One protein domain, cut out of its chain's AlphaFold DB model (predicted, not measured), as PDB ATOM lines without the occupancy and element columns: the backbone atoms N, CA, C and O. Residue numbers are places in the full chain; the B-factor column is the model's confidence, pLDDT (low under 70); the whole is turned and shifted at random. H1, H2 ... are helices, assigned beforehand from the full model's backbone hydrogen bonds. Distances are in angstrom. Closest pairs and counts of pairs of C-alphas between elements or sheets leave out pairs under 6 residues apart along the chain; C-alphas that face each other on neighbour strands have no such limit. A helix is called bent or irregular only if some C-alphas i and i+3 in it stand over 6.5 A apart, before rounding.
ATOM      1  N   PHE A 515      29.766 -27.833 -36.098       73.88
ATOM      2  CA  PHE A 515      29.084 -28.732 -37.033       73.88
ATOM      3  C   PHE A 515      27.879 -29.429 -36.380       73.88
ATOM      4  O   PHE A 515      26.814 -29.480 -36.992       73.88
ATOM      5  N   SER A 516      28.020 -29.899 -35.137       69.75
ATOM      6  CA  SER A 516      26.942 -30.556 -34.382       69.75
ATOM      7  C   SER A 516      25.871 -29.557 -33.945       69.75
ATOM      8  O   SER A 516      24.677 -29.832 -34.073       69.75
ATOM      9  N   LYS A 517      26.283 -28.345 -33.542       72.75
ATOM     10  CA  LYS A 517      25.377 -27.259 -33.128       72.75
ATOM     11  C   LYS A 517      24.303 -26.929 -34.170       72.75
ATOM     12  O   LYS A 517      23.190 -26.559 -33.807       72.75
ATOM     13  N   TYR A 518      24.631 -27.052 -35.454       75.00
ATOM     14  CA  TYR A 518      23.766 -26.649 -36.566       75.00
ATOM     15  C   TYR A 518      23.335 -27.807 -37.474       75.00
ATOM     16  O   TYR A 518      22.728 -27.572 -38.517       75.00
ATOM     17  N   GLU A 519      23.586 -29.058 -37.077       72.56
ATOM     18  CA  GLU A 519      23.222 -30.242 -37.868       72.56
ATOM     19  C   GLU A 519      21.703 -30.344 -38.110       72.56
ATOM     20  O   GLU A 519      21.256 -30.804 -39.167       72.56
ATOM     21  N   TYR A 520      20.889 -29.833 -37.178       71.12
ATOM     22  CA  TYR A 520      19.428 -29.814 -37.295       71.12
ATOM     23  C   TYR A 520      18.922 -29.016 -38.510       71.12
ATOM     24  O   TYR A 520      17.876 -29.364 -39.060       71.12
ATOM     25  N   LEU A 521      19.678 -28.014 -38.985       72.75
ATOM     26  CA  LEU A 521      19.304 -27.187 -40.142       72.75
ATOM     27  C   LEU A 521      19.228 -27.987 -41.451       72.75
ATOM     28  O   LEU A 521      18.579 -27.548 -42.394       72.75
ATOM     29  N   PHE A 522      19.870 -29.156 -41.515       69.38
ATOM     30  CA  PHE A 522      19.882 -30.019 -42.701       69.38
ATOM     31  C   PHE A 522      18.811 -31.117 -42.680       69.38
ATOM     32  O   PHE A 522      18.627 -31.809 -43.679       69.38
ATOM     33  N   HIS A 523      18.123 -31.296 -41.549       63.16
ATOM     34  CA  HIS A 523      17.193 -32.407 -41.321       63.16
ATOM     35  C   HIS A 523      15.732 -31.956 -41.163       63.16
ATOM     36  O   HIS A 523      14.832 -32.795 -41.152       63.16
ATOM     37  N   SER A 524      15.483 -30.651 -41.041       53.84
ATOM     38  CA  SER A 524      14.146 -30.069 -40.906       53.84
ATOM     39  C   SER A 524      13.670 -29.414 -42.206       53.84
ATOM     40  O   SER A 524      14.404 -28.608 -42.767       53.84
ATOM     41  N   ASP A 525      12.402 -29.611 -42.587       52.16
ATOM     42  CA  ASP A 525      11.682 -28.804 -43.604       52.16
ATOM     43  C   ASP A 525      11.431 -27.338 -43.146       52.16
ATOM     44  O   ASP A 525      10.546 -26.645 -43.649       52.16
ATOM     45  N   GLY A 526      12.160 -26.862 -42.131       52.69
ATOM     46  CA  GLY A 526      12.003 -25.542 -41.532       52.69
ATOM     47  C   GLY A 526      12.818 -24.481 -42.266       52.69
ATOM     48  O   GLY A 526      14.025 -24.623 -42.432       52.69
ATOM     49  N   GLU A 527      12.167 -23.387 -42.666       58.72
ATOM     50  CA  GLU A 527      12.841 -22.224 -43.248       58.72
ATOM     51  C   GLU A 527      13.789 -21.559 -42.233       58.72
ATOM     52  O   GLU A 527      13.389 -21.189 -41.123       58.72
ATOM     53  N   VAL A 528      15.048 -21.346 -42.631       72.00
ATOM     54  CA  VAL A 528      16.012 -20.565 -41.841       72.00
ATOM     55  C   VAL A 528      15.571 -19.100 -41.824       72.00
ATOM     56  O   VAL A 528      15.371 -18.493 -42.874       72.00
ATOM     57  N   ARG A 529      15.431 -18.510 -40.628       76.69
ATOM     58  CA  ARG A 529      15.062 -17.093 -40.428       76.69
ATOM     59  C   ARG A 529      16.290 -16.203 -40.207       76.69
ATOM     60  O   ARG A 529      17.337 -16.684 -39.773       76.69
ATOM     61  N   GLU A 530      16.141 -14.891 -40.434       73.62
ATOM     62  CA  GLU A 530      17.236 -13.905 -40.327       73.62
ATOM     63  C   GLU A 530      18.060 -14.003 -39.016       73.62
ATOM     64  O   GLU A 530      19.291 -14.032 -39.109       73.62
ATOM     65  N   PRO A 531      17.466 -14.131 -37.807       73.50
ATOM     66  CA  PRO A 531      18.248 -14.199 -36.565       73.50
ATOM     67  C   PRO A 531      19.142 -15.444 -36.473       73.50
ATOM     68  O   PRO A 531      20.261 -15.377 -35.968       73.50
ATOM     69  N   ILE A 532      18.666 -16.573 -37.006       75.12
ATOM     70  CA  ILE A 532      19.397 -17.847 -36.999       75.12
ATOM     71  C   ILE A 532      20.604 -17.742 -37.931       75.12
ATOM     72  O   ILE A 532      21.718 -18.081 -37.536       75.12
ATOM     73  N   PHE A 533      20.403 -17.207 -39.140       79.62
ATOM     74  CA  PHE A 533      21.487 -17.021 -40.105       79.62
ATOM     75  C   PHE A 533      22.576 -16.078 -39.579       79.62
ATOM     76  O   PHE A 533      23.764 -16.349 -39.751       79.62
ATOM     77  N   LYS A 534      22.183 -14.999 -38.886       79.62
ATOM     78  CA  LYS A 534      23.136 -14.076 -38.257       79.62
ATOM     79  C   LYS A 534      24.019 -14.780 -37.223       79.62
ATOM     80  O   LYS A 534      25.234 -14.625 -37.269       79.62
ATOM     81  N   ARG A 535      23.431 -15.618 -36.361       78.38
ATOM     82  CA  ARG A 535      24.181 -16.375 -35.345       78.38
ATOM     83  C   ARG A 535      25.142 -17.395 -35.967       78.38
ATOM     84  O   ARG A 535      26.285 -17.485 -35.537       78.38
ATOM     85  N   VAL A 536      24.712 -18.110 -37.014       81.56
ATOM     86  CA  VAL A 536      25.583 -19.039 -37.767       81.56
ATOM     87  C   VAL A 536      26.801 -18.303 -38.339       81.56
ATOM     88  O   VAL A 536      27.915 -18.818 -38.264       81.56
ATOM     89  N   TRP A 537      26.606 -17.100 -38.892       84.69
ATOM     90  CA  TRP A 537      27.696 -16.287 -39.442       84.69
ATOM     91  C   TRP A 537      28.703 -15.848 -38.373       84.69
ATOM     92  O   TRP A 537      29.914 -15.966 -38.575       84.69
ATOM     93  N   GLU A 538      28.216 -15.378 -37.226       82.56
ATOM     94  CA  GLU A 538      29.054 -14.950 -36.100       82.56
ATOM     95  C   GLU A 538      29.874 -16.120 -35.529       82.56
ATOM     96  O   GLU A 538      31.089 -15.992 -35.344       82.56
ATOM     97  N   ASP A 539      29.252 -17.288 -35.354       78.94
ATOM     98  CA  ASP A 539      29.932 -18.496 -34.875       78.94
ATOM     99  C   ASP A 539      30.954 -19.022 -35.894       78.94
ATOM    100  O   ASP A 539      32.067 -19.400 -35.524       78.94
ATOM    101  N   PHE A 540      30.634 -18.981 -37.192       85.56
ATOM    102  CA  PHE A 540      31.578 -19.314 -38.262       85.56
ATOM    103  C   PHE A 540      32.808 -18.393 -38.236       85.56
ATOM    104  O   PHE A 540      33.945 -18.860 -38.362       85.56
ATOM    105  N   ARG A 541      32.604 -17.086 -38.033       83.62
ATOM    106  CA  ARG A 541      33.683 -16.090 -37.940       83.62
ATOM    107  C   ARG A 541      34.556 -16.316 -36.712       83.62
ATOM    108  O   ARG A 541      35.783 -16.263 -36.825       83.62
ATOM    109  N   LYS A 542      33.939 -16.622 -35.572       81.19
ATOM    110  CA  LYS A 542      34.644 -16.988 -34.341       81.19
ATOM    111  C   LYS A 542      35.479 -18.261 -34.533       81.19
ATOM    112  O   LYS A 542      36.679 -18.248 -34.276       81.19
ATOM    113  N   ALA A 543      34.907 -19.310 -35.122       79.19
ATOM    114  CA  ALA A 543      35.630 -20.548 -35.417       79.19
ATOM    115  C   ALA A 543      36.796 -20.340 -36.409       79.19
ATOM    116  O   ALA A 543      37.853 -20.967 -36.282       79.19
ATOM    117  N   CYS A 544      36.636 -19.433 -37.383       77.44
ATOM    118  CA  CYS A 544      37.700 -19.067 -38.317       77.44
ATOM    119  C   CYS A 544      38.863 -18.328 -37.638       77.44
ATOM    120  O   CYS A 544      40.007 -18.518 -38.058       77.44
ATOM    121  N   SER A 545      38.588 -17.488 -36.632       76.06
ATOM    122  CA  SER A 545      39.607 -16.690 -35.937       76.06
ATOM    123  C   SER A 545      40.351 -17.482 -34.857       76.06
ATOM    124  O   SER A 545      41.554 -17.290 -34.685       76.06
ATOM    125  N   GLU A 546      39.673 -18.418 -34.191       76.44
ATOM    126  CA  GLU A 546      40.249 -19.282 -33.152       76.44
ATOM    127  C   GLU A 546      41.099 -20.431 -33.728       76.44
ATOM    128  O   GLU A 546      41.931 -21.007 -33.026       76.44
ATOM    129  N   GLY A 547      40.938 -20.753 -35.018       65.44
ATOM    130  CA  GLY A 547      41.739 -21.774 -35.706       65.44
ATOM    131  C   GLY A 547      41.448 -23.211 -35.258       65.44
ATOM    132  O   GLY A 547      42.254 -24.105 -35.521       65.44
ATOM    133  N   ALA A 548      40.305 -23.440 -34.606       57.72
ATOM    134  CA  ALA A 548      39.898 -24.730 -34.045       57.72
ATOM    135  C   ALA A 548      39.662 -25.824 -35.110       57.72
ATOM    136  O   ALA A 548      39.767 -27.014 -34.820       57.72
ATOM    137  N   TYR A 549      39.407 -25.435 -36.367       69.00
ATOM    138  CA  TYR A 549      39.080 -26.339 -37.473       69.00
ATOM    139  C   TYR A 549      39.869 -26.017 -38.745       69.00
ATOM    140  O   TYR A 549      40.332 -24.898 -38.960       69.00
ATOM    141  N   SER A 550      39.993 -26.995 -39.652       74.25
ATOM    142  CA  SER A 550      40.567 -26.719 -40.973       74.25
ATOM    143  C   SER A 550      39.673 -25.736 -41.734       74.25
ATOM    144  O   SER A 550      38.478 -26.001 -41.885       74.25
ATOM    145  N   GLN A 551      40.261 -24.668 -42.280       73.56
ATOM    146  CA  GLN A 551      39.549 -23.626 -43.039       73.56
ATOM    147  C   GLN A 551      38.662 -24.200 -44.151       73.56
ATOM    148  O   GLN A 551      37.545 -23.744 -44.358       73.56
ATOM    149  N   LYS A 552      39.114 -25.277 -44.804       76.06
ATOM    150  CA  LYS A 552      38.331 -25.985 -45.820       76.06
ATOM    151  C   LYS A 552      37.024 -26.571 -45.265       76.06
ATOM    152  O   LYS A 552      35.983 -26.393 -45.872       76.06
ATOM    153  N   LYS A 553      37.071 -27.233 -44.105       75.88
ATOM    154  CA  LYS A 553      35.895 -27.865 -43.477       75.88
ATOM    155  C   LYS A 553      34.870 -26.822 -43.013       75.88
ATOM    156  O   LYS A 553      33.678 -27.028 -43.199       75.88
ATOM    157  N   LEU A 554      35.333 -25.700 -42.455       80.06
ATOM    158  CA  LEU A 554      34.464 -24.574 -42.092       80.06
ATOM    159  C   LEU A 554      33.812 -23.953 -43.334       80.06
ATOM    160  O   LEU A 554      32.616 -23.676 -43.323       80.06
ATOM    161  N   TRP A 555      34.585 -23.769 -44.408       83.88
ATOM    162  CA  TRP A 555      34.075 -23.221 -45.664       83.88
ATOM    163  C   TRP A 555      33.025 -24.127 -46.308       83.88
ATOM    164  O   TRP A 555      31.950 -23.657 -46.668       83.88
ATOM    165  N   ASP A 556      33.298 -25.433 -46.383       81.38
ATOM    166  CA  ASP A 556      32.365 -26.426 -46.928       81.38
ATOM    167  C   ASP A 556      31.043 -26.448 -46.133       81.38
ATOM    168  O   ASP A 556      29.962 -26.553 -46.715       81.38
ATOM    169  N   PHE A 557      31.111 -26.270 -44.809       83.25
ATOM    170  CA  PHE A 557      29.936 -26.144 -43.948       83.25
ATOM    171  C   PHE A 557      29.135 -24.867 -44.227       83.25
ATOM    172  O   PHE A 557      27.941 -24.957 -44.513       83.25
ATOM    173  N   MET A 558      29.776 -23.695 -44.231       87.19
ATOM    174  CA  MET A 558      29.077 -22.434 -44.514       87.19
ATOM    175  C   MET A 558      28.436 -22.454 -45.907       87.19
ATOM    176  O   MET A 558      27.283 -22.056 -46.082       87.19
ATOM    177  N   ARG A 559      29.150 -23.010 -46.889       83.56
ATOM    178  CA  ARG A 559      28.647 -23.222 -48.243       83.56
ATOM    179  C   ARG A 559      27.405 -24.111 -48.265       83.56
ATOM    180  O   ARG A 559      26.438 -23.776 -48.942       83.56
ATOM    181  N   SER A 560      27.404 -25.217 -47.518       81.19
ATOM    182  CA  SER A 560      26.257 -26.133 -47.464       81.19
ATOM    183  C   SER A 560      24.995 -25.492 -46.874       81.19
ATOM    184  O   SER A 560      23.893 -25.820 -47.304       81.19
ATOM    185  N   ILE A 561      25.143 -24.535 -45.951       83.00
ATOM    186  CA  ILE A 561      24.020 -23.780 -45.378       83.00
ATOM    187  C   ILE A 561      23.473 -22.771 -46.391       83.00
ATOM    188  O   ILE A 561      22.264 -22.701 -46.617       83.00
ATOM    189  N   VAL A 562      24.366 -21.999 -47.013       86.12
ATOM    190  CA  VAL A 562      24.014 -20.908 -47.932       86.12
ATOM    191  C   VAL A 562      23.428 -21.421 -49.252       86.12
ATOM    192  O   VAL A 562      22.523 -20.793 -49.793       86.12
ATOM    193  N   LEU A 563      23.906 -22.566 -49.752       81.50
ATOM    194  CA  LEU A 563      23.388 -23.215 -50.965       81.50
ATOM    195  C   LEU A 563      22.243 -24.206 -50.689       81.50
ATOM    196  O   LEU A 563      21.764 -24.844 -51.619       81.50
ATOM    197  N   GLY A 564      21.838 -24.370 -49.428       81.56
ATOM    198  CA  GLY A 564      20.784 -25.298 -49.025       81.56
ATOM    199  C   GLY A 564      19.708 -24.597 -48.191       81.56
ATOM    200  O   GLY A 564      18.960 -23.779 -48.724       81.56
ATOM    201  N   PRO A 565      19.610 -24.883 -46.881       77.31
ATOM    202  CA  PRO A 565      18.477 -24.466 -46.051       77.31
ATOM    203  C   PRO A 565      18.297 -22.940 -45.934       77.31
ATOM    204  O   PRO A 565      17.189 -22.475 -45.671       77.31
ATOM    205  N   ALA A 566      19.349 -22.141 -46.151       81.50
ATOM    206  CA  ALA A 566      19.290 -20.679 -46.061       81.50
ATOM    207  C   ALA A 566      19.243 -19.952 -47.420       81.50
ATOM    208  O   ALA A 566      19.283 -18.718 -47.431       81.50
ATOM    209  N   GLN A 567      19.143 -20.664 -48.550       81.44
ATOM    210  CA  GLN A 567      19.283 -20.090 -49.902       81.44
ATOM    211  C   GLN A 567      18.388 -18.860 -50.139       81.44
ATOM    212  O   GLN A 567      18.855 -17.845 -50.657       81.44
ATOM    213  N   ASN A 568      17.135 -18.897 -49.665       79.50
ATOM    214  CA  ASN A 568      16.142 -17.834 -49.879       79.50
ATOM    215  C   ASN A 568      16.439 -16.517 -49.137       79.50
ATOM    216  O   ASN A 568      15.983 -15.458 -49.567       79.50
ATOM    217  N   ILE A 569      17.184 -16.559 -48.025       82.94
ATOM    218  CA  ILE A 569      17.461 -15.376 -47.187       82.94
ATOM    219  C   ILE A 569      18.938 -14.965 -47.188       82.94
ATOM    220  O   ILE A 569      19.255 -13.802 -46.917       82.94
ATOM    221  N   ALA A 570      19.844 -15.891 -47.517       84.69
ATOM    222  CA  ALA A 570      21.282 -15.694 -47.386       84.69
ATOM    223  C   ALA A 570      21.787 -14.529 -48.247       84.69
ATOM    224  O   ALA A 570      22.557 -13.709 -47.753       84.69
ATOM    225  N   TYR A 571      21.301 -14.373 -49.484       85.94
ATOM    226  CA  TYR A 571      21.759 -13.300 -50.378       85.94
ATOM    227  C   TYR A 571      21.440 -11.903 -49.816       85.94
ATOM    228  O   TYR A 571      22.278 -10.997 -49.833       85.94
ATOM    229  N   GLY A 572      20.231 -11.727 -49.268       84.62
ATOM    230  CA  GLY A 572      19.804 -10.472 -48.647       84.62
ATOM    231  C   GLY A 572      20.604 -10.146 -47.385       84.62
ATOM    232  O   GLY A 572      21.031  -9.004 -47.202       84.62
ATOM    233  N   MET A 573      20.856 -11.156 -46.552       86.31
ATOM    234  CA  MET A 573      21.610 -11.019 -45.304       86.31
ATOM    235  C   MET A 573      23.102 -10.758 -45.540       86.31
ATOM    236  O   MET A 573      23.650  -9.814 -44.979       86.31
ATOM    237  N   ILE A 574      23.743 -11.512 -46.436       88.88
ATOM    238  CA  ILE A 574      25.153 -11.322 -46.815       88.88
ATOM    239  C   ILE A 574      25.374  -9.912 -47.383       88.88
ATOM    240  O   ILE A 574      26.369  -9.255 -47.068       88.88
ATOM    241  N   ARG A 575      24.413  -9.395 -48.161       86.06
ATOM    242  CA  ARG A 575      24.458  -8.018 -48.665       86.06
ATOM    243  C   ARG A 575      24.384  -6.975 -47.544       86.06
ATOM    244  O   ARG A 575      25.094  -5.976 -47.647       86.06
ATOM    245  N   LYS A 576      23.555  -7.191 -46.512       86.94
ATOM    246  CA  LYS A 576      23.490  -6.323 -45.319       86.94
ATOM    247  C   LYS A 576      24.826  -6.354 -44.566       86.94
ATOM    248  O   LYS A 576      25.436  -5.305 -44.400       86.94
ATOM    249  N   PHE A 577      25.351  -7.542 -44.251       88.38
ATOM    250  CA  PHE A 577      26.630  -7.691 -43.537       88.38
ATOM    251  C   PHE A 577      27.791  -7.013 -44.262       88.38
ATOM    252  O   PHE A 577      28.600  -6.327 -43.646       88.38
ATOM    253  N   ARG A 578      27.833  -7.108 -45.595       85.25
ATOM    254  CA  ARG A 578      28.864  -6.450 -46.407       85.25
ATOM    255  C   ARG A 578      28.805  -4.919 -46.351       85.25
ATOM    256  O   ARG A 578      29.821  -4.275 -46.584       85.25
ATOM    257  N   GLN A 579      27.633  -4.331 -46.104       84.38
ATOM    258  CA  GLN A 579      27.486  -2.881 -45.930       84.38
ATOM    259  C   GLN A 579      27.854  -2.420 -44.513       84.38
ATOM    260  O   GLN A 579      28.113  -1.234 -44.324       84.38
ATOM    261  N   GLU A 580      27.868  -3.338 -43.547       85.94
ATOM    262  CA  GLU A 580      28.079  -3.064 -42.122       85.94
ATOM    263  C   GLU A 580      29.515  -3.350 -41.651       85.94
ATOM    264  O   GLU A 580      29.927  -2.810 -40.626       85.94
ATOM    265  N   THR A 581      30.286  -4.171 -42.377       83.62
ATOM    266  CA  THR A 581      31.659  -4.553 -41.997       83.62
ATOM    267  C   THR A 581      32.746  -3.776 -42.748       83.62
ATOM    268  O   THR A 581      32.694  -3.620 -43.969       83.62
ATOM    269  N   ASP A 582      33.777  -3.352 -42.010       83.50
ATOM    270  CA  ASP A 582      35.010  -2.744 -42.532       83.50
ATOM    271  C   ASP A 582      36.197  -3.743 -42.576       83.50
ATOM    272  O   ASP A 582      37.305  -3.367 -42.970       83.50
ATOM    273  N   ASP A 583      36.012  -5.012 -42.172       84.38
ATOM    274  CA  ASP A 583      37.088  -6.020 -42.163       84.38
ATOM    275  C   ASP A 583      37.397  -6.536 -43.590       84.38
ATOM    276  O   ASP A 583      36.548  -7.187 -44.207       84.38
ATOM    277  N   PRO A 584      38.627  -6.343 -44.118       79.12
ATOM    278  CA  PRO A 584      39.006  -6.801 -45.455       79.12
ATOM    279  C   PRO A 584      38.831  -8.308 -45.681       79.12
ATOM    280  O   PRO A 584      38.535  -8.725 -46.804       79.12
ATOM    281  N   ILE A 585      39.032  -9.130 -44.643       79.94
ATOM    282  CA  ILE A 585      38.898 -10.591 -44.741       79.94
ATOM    283  C   ILE A 585      37.421 -10.974 -44.799       79.94
ATOM    284  O   ILE A 585      37.034 -11.791 -45.631       79.94
ATOM    285  N   GLU A 586      36.590 -10.345 -43.969       83.44
ATOM    286  CA  GLU A 586      35.142 -10.551 -43.979       83.44
ATOM    287  C   GLU A 586      34.520 -10.144 -45.313       83.44
ATOM    288  O   GLU A 586      33.736 -10.894 -45.892       83.44
ATOM    289  N   ILE A 587      34.938  -8.997 -45.856       82.81
ATOM    290  CA  ILE A 587      34.500  -8.523 -47.172       82.81
ATOM    291  C   ILE A 587      34.852  -9.549 -48.257       82.81
ATOM    292  O   ILE A 587      34.020  -9.821 -49.126       82.81
ATOM    293  N   ALA A 588      36.056 -10.132 -48.220       83.12
ATOM    294  CA  ALA A 588      36.468 -11.160 -49.174       83.12
ATOM    295  C   ALA A 588      35.639 -12.450 -49.030       83.12
ATOM    296  O   ALA A 588      35.169 -12.978 -50.034       83.12
ATOM    297  N   GLN A 589      35.397 -12.913 -47.798       85.12
ATOM    298  CA  GLN A 589      34.587 -14.105 -47.516       85.12
ATOM    299  C   GLN A 589      33.127 -13.926 -47.962       85.12
ATOM    300  O   GLN A 589      32.582 -14.776 -48.661       85.12
ATOM    301  N   LEU A 590      32.502 -12.795 -47.624       87.31
ATOM    302  CA  LEU A 590      31.135 -12.477 -48.048       87.31
ATOM    303  C   LEU A 590      31.036 -12.376 -49.577       87.31
ATOM    304  O   LEU A 590      30.075 -12.867 -50.161       87.31
ATOM    305  N   THR A 591      32.035 -11.777 -50.235       85.69
ATOM    306  CA  THR A 591      32.058 -11.649 -51.703       85.69
ATOM    307  C   THR A 591      32.185 -13.010 -52.393       85.69
ATOM    308  O   THR A 591      31.504 -13.242 -53.389       85.69
ATOM    309  N   GLU A 592      33.006 -13.918 -51.858       86.62
ATOM    310  CA  GLU A 592      33.152 -15.275 -52.400       86.62
ATOM    311  C   GLU A 592      31.859 -16.090 -52.238       86.62
ATOM    312  O   GLU A 592      31.409 -16.713 -53.195       86.62
ATOM    313  N   LEU A 593      31.198 -16.024 -51.074       86.75
ATOM    314  CA  LEU A 593      29.912 -16.702 -50.863       86.75
ATOM    315  C   LEU A 593      28.831 -16.195 -51.826       86.75
ATOM    316  O   LEU A 593      28.102 -17.004 -52.395       86.75
ATOM    317  N   MET A 594      28.755 -14.879 -52.064       84.88
ATOM    318  CA  MET A 594      27.835 -14.324 -53.066       84.88
ATOM    319  C   MET A 594      28.133 -14.859 -54.471       84.88
ATOM    320  O   MET A 594      27.206 -15.217 -55.193       84.88
ATOM    321  N   TYR A 595      29.411 -14.944 -54.854       85.25
ATOM    322  CA  TYR A 595      29.808 -15.490 -56.152       85.25
ATOM    323  C   TYR A 595      29.441 -16.974 -56.293       85.25
ATOM    324  O   TYR A 595      28.929 -17.385 -57.334       85.25
ATOM    325  N   GLU A 596      29.655 -17.780 -55.249       83.44
ATOM    326  CA  GLU A 596      29.280 -19.196 -55.253       83.44
ATOM    327  C   GLU A 596      27.760 -19.399 -55.366       83.44
ATOM    328  O   GLU A 596      27.325 -20.310 -56.075       83.44
ATOM    329  N   MET A 597      26.955 -18.539 -54.730       84.00
ATOM    330  CA  MET A 597      25.494 -18.536 -54.878       84.00
ATOM    331  C   MET A 597      25.068 -18.213 -56.314       84.00
ATOM    332  O   MET A 597      24.302 -18.966 -56.911       84.00
ATOM    333  N   GLU A 598      25.610 -17.138 -56.895       83.25
ATOM    334  CA  GLU A 598      25.309 -16.722 -58.274       83.25
ATOM    335  C   GLU A 598      25.742 -17.789 -59.297       83.25
ATOM    336  O   GLU A 598      25.040 -18.060 -60.276       83.25
ATOM    337  N   ALA A 599      26.885 -18.440 -59.062       79.56
ATOM    338  CA  ALA A 599      27.357 -19.545 -59.886       79.56
ATOM    339  C   ALA A 599      26.443 -20.778 -59.779       79.56
ATOM    340  O   ALA A 599      26.207 -21.440 -60.795       79.56
ATOM    341  N   ASN A 600      25.918 -21.084 -58.587       80.44
ATOM    342  CA  ASN A 600      24.983 -22.190 -58.393       80.44
ATOM    343  C   ASN A 600      23.647 -21.933 -59.105       80.44
ATOM    344  O   ASN A 600      23.211 -22.781 -59.881       80.44
ATOM    345  N   GLU A 601      23.066 -20.737 -58.956       79.56
ATOM    346  CA  GLU A 601      21.845 -20.335 -59.677       79.56
ATOM    347  C   GLU A 601      22.031 -20.396 -61.203       79.56
ATOM    348  O   GLU A 601      21.171 -20.893 -61.938       79.56
ATOM    349  N   TYR A 602      23.185 -19.941 -61.707       77.94
ATOM    350  CA  TYR A 602      23.505 -20.051 -63.129       77.94
ATOM    351  C   TYR A 602      23.573 -21.515 -63.584       77.94
ATOM    352  O   TYR A 602      22.994 -21.864 -64.616       77.94
ATOM    353  N   MET A 603      24.238 -22.386 -62.821       73.69
ATOM    354  CA  MET A 603      24.362 -23.810 -63.145       73.69
ATOM    355  C   MET A 603      23.019 -24.546 -63.087       73.69
ATOM    356  O   MET A 603      22.748 -25.358 -63.975       73.69
ATOM    357  N   GLU A 604      22.163 -24.227 -62.116       74.94
ATOM    358  CA  GLU A 604      20.788 -24.730 -62.033       74.94
ATOM    359  C   GLU A 604      19.978 -24.291 -63.258       74.94
ATOM    360  O   GLU A 604      19.408 -25.137 -63.947       74.94
ATOM    361  N   SER A 605      20.046 -23.010 -63.639       73.31
ATOM    362  CA  SER A 605      19.362 -22.503 -64.838       73.31
ATOM    363  C   SER A 605      19.854 -23.165 -66.137       73.31
ATOM    364  O   SER A 605      19.076 -23.405 -67.067       73.31
ATOM    365  N   VAL A 606      21.148 -23.491 -66.235       70.81
ATOM    366  CA  VAL A 606      21.735 -24.185 -67.394       70.81
ATOM    367  C   VAL A 606      21.314 -25.655 -67.420       70.81
ATOM    368  O   VAL A 606      20.990 -26.168 -68.494       70.81
ATOM    369  N   ALA A 607      21.281 -26.323 -66.264       65.00
ATOM    370  CA  ALA A 607      20.811 -27.698 -66.128       65.00
ATOM    371  C   ALA A 607      19.320 -27.823 -66.481       65.00
ATOM    372  O   ALA A 607      18.945 -28.721 -67.237       65.00
ATOM    373  N   GLU A 608      18.494 -26.878 -66.034       67.12
ATOM    374  CA  GLU A 608      17.064 -26.812 -66.340       67.12
ATOM    375  C   GLU A 608      16.823 -26.560 -67.842       67.12
ATOM    376  O   GLU A 608      16.017 -27.237 -68.483       67.12
ATOM    377  N   ASN A 609      17.612 -25.674 -68.461       63.25
ATOM    378  CA  ASN A 609      17.579 -25.430 -69.908       63.25
ATOM    379  C   ASN A 609      18.073 -26.621 -70.753       63.25
ATOM    380  O   ASN A 609      17.618 -26.800 -71.885       63.25
ATOM    381  N   LEU A 610      19.011 -27.426 -70.246       57.34
ATOM    382  CA  LEU A 610      19.455 -28.673 -70.884       57.34
ATOM    383  C   LEU A 610      18.405 -29.780 -70.738       57.34
ATOM    384  O   LEU A 610      18.156 -30.501 -71.704       57.34
ATOM    385  N   HIS A 611      17.751 -29.877 -69.578       59.25
ATOM    386  CA  HIS A 611      16.658 -30.817 -69.327       59.25
ATOM    387  C   HIS A 611      15.440 -30.517 -70.219       59.25
ATOM    388  O   HIS A 611      14.894 -31.421 -70.845       59.25
ATOM    389  N   ASN A 612      15.106 -29.234 -70.397       58.38
ATOM    390  CA  ASN A 612      14.042 -28.767 -71.294       58.38
ATOM    391  C   ASN A 612      14.380 -28.866 -72.798       58.38
ATOM    392  O   ASN A 612      13.502 -28.658 -73.627       58.38
ATOM    393  N   LYS A 613      15.641 -29.139 -73.168       54.47
ATOM    394  CA  LYS A 613      16.063 -29.404 -74.562       54.47
ATOM    395  C   LYS A 613      16.167 -30.896 -74.897       54.47
ATOM    396  O   LYS A 613      16.307 -31.231 -76.073       54.47
TER     397      LYS A 613
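What this domain is: This is residues 515 to 613 of the 615 residues of an uncharacterized protein of Roseburia faecis (UniProt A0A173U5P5). Two helical hairpins, H2 with H3 and H4 with H5, stand at a steep angle to each other and meet near the first residues of H2, the last of H3 and the first part of H4, like a V. H5, the longest helix, runs on past this meeting place, and its residues 602 to 613 stick out as a free arm, while the short helix H1 sits off to one side near H3. The printed part has 99 residues with five named helices, in the order H1 to H5, and no named strand; the class is all helix. It is compact, with a radius of gyration of the C-alphas of 14.5 A, but elongated in outline, spanning 49 by 31 by 26 A.

How they stand to each other: H1, residues 519 to 522, is close to but not clearly touching H3, residues 551 to 562; their closest C-alphas, those of Leu 521 and Ile 561, are 7.8 A apart. H2, residues 530 to 546, touches H3 with residues 540 to 544 alone, closest at the C-alphas of Cys 544 and Gln 551, 6.8 A apart. They form a helical hairpin, at a shallow tilt of 5 degrees, opposite ways. With residues 530 to 534 alone H2 touches H4, residues 567 to 580, at a steep tilt of 62 degrees; the closest C-alphas, those of Glu 530 and Ile 569, are 7.0 A apart. H3 only just touches H5, residues 584 to 613, with 3 pairs of C-alphas within 8 A, the closest those of Arg 559 and Leu 593 at 7.1 A; the tilt is steep, 54 degrees. H4 and H5 form the other helical hairpin and touch at a shallow tilt of 28 degrees, opposite ways, with the C-alphas of Arg 578 and Ile 587 closest at 6.1 A. H2 and H5 are only just apart, 8.3 A at the closest. In H2, H3 and H5 every O i to N i+4 pair is within hydrogen-bond range, in H4 8 of 10, and H1 is too short for such a pair.

Where its parts are: H1 begins at C-alpha 519 (23.222, -30.242, -37.868) and is 5.9 A long from first to last C-alpha. H2 measures 24.7 A from C-alpha 530 at (17.236, -13.905, -40.327), H3 16.5 A and H4 20.7 A. H4 is irregular: C-alphas 568 and 571 are 7.2 A apart. H5 measures 43.4 A and ends at C-alpha 613 (16.063, -29.404, -74.562).

The domain as a whole: The two C-alphas farthest apart, those of Glu 546 and Lys 613, are 49.0 A apart. Residues 545 to 550 also stand free. The printed part has no cut; the link from H1 to H2 is short, and the other three are tight. Mean pLDDT of the printed part is 77.3, and it is under 70 at residues 516, 522 to 527, 547 to 549 and 607 to 613.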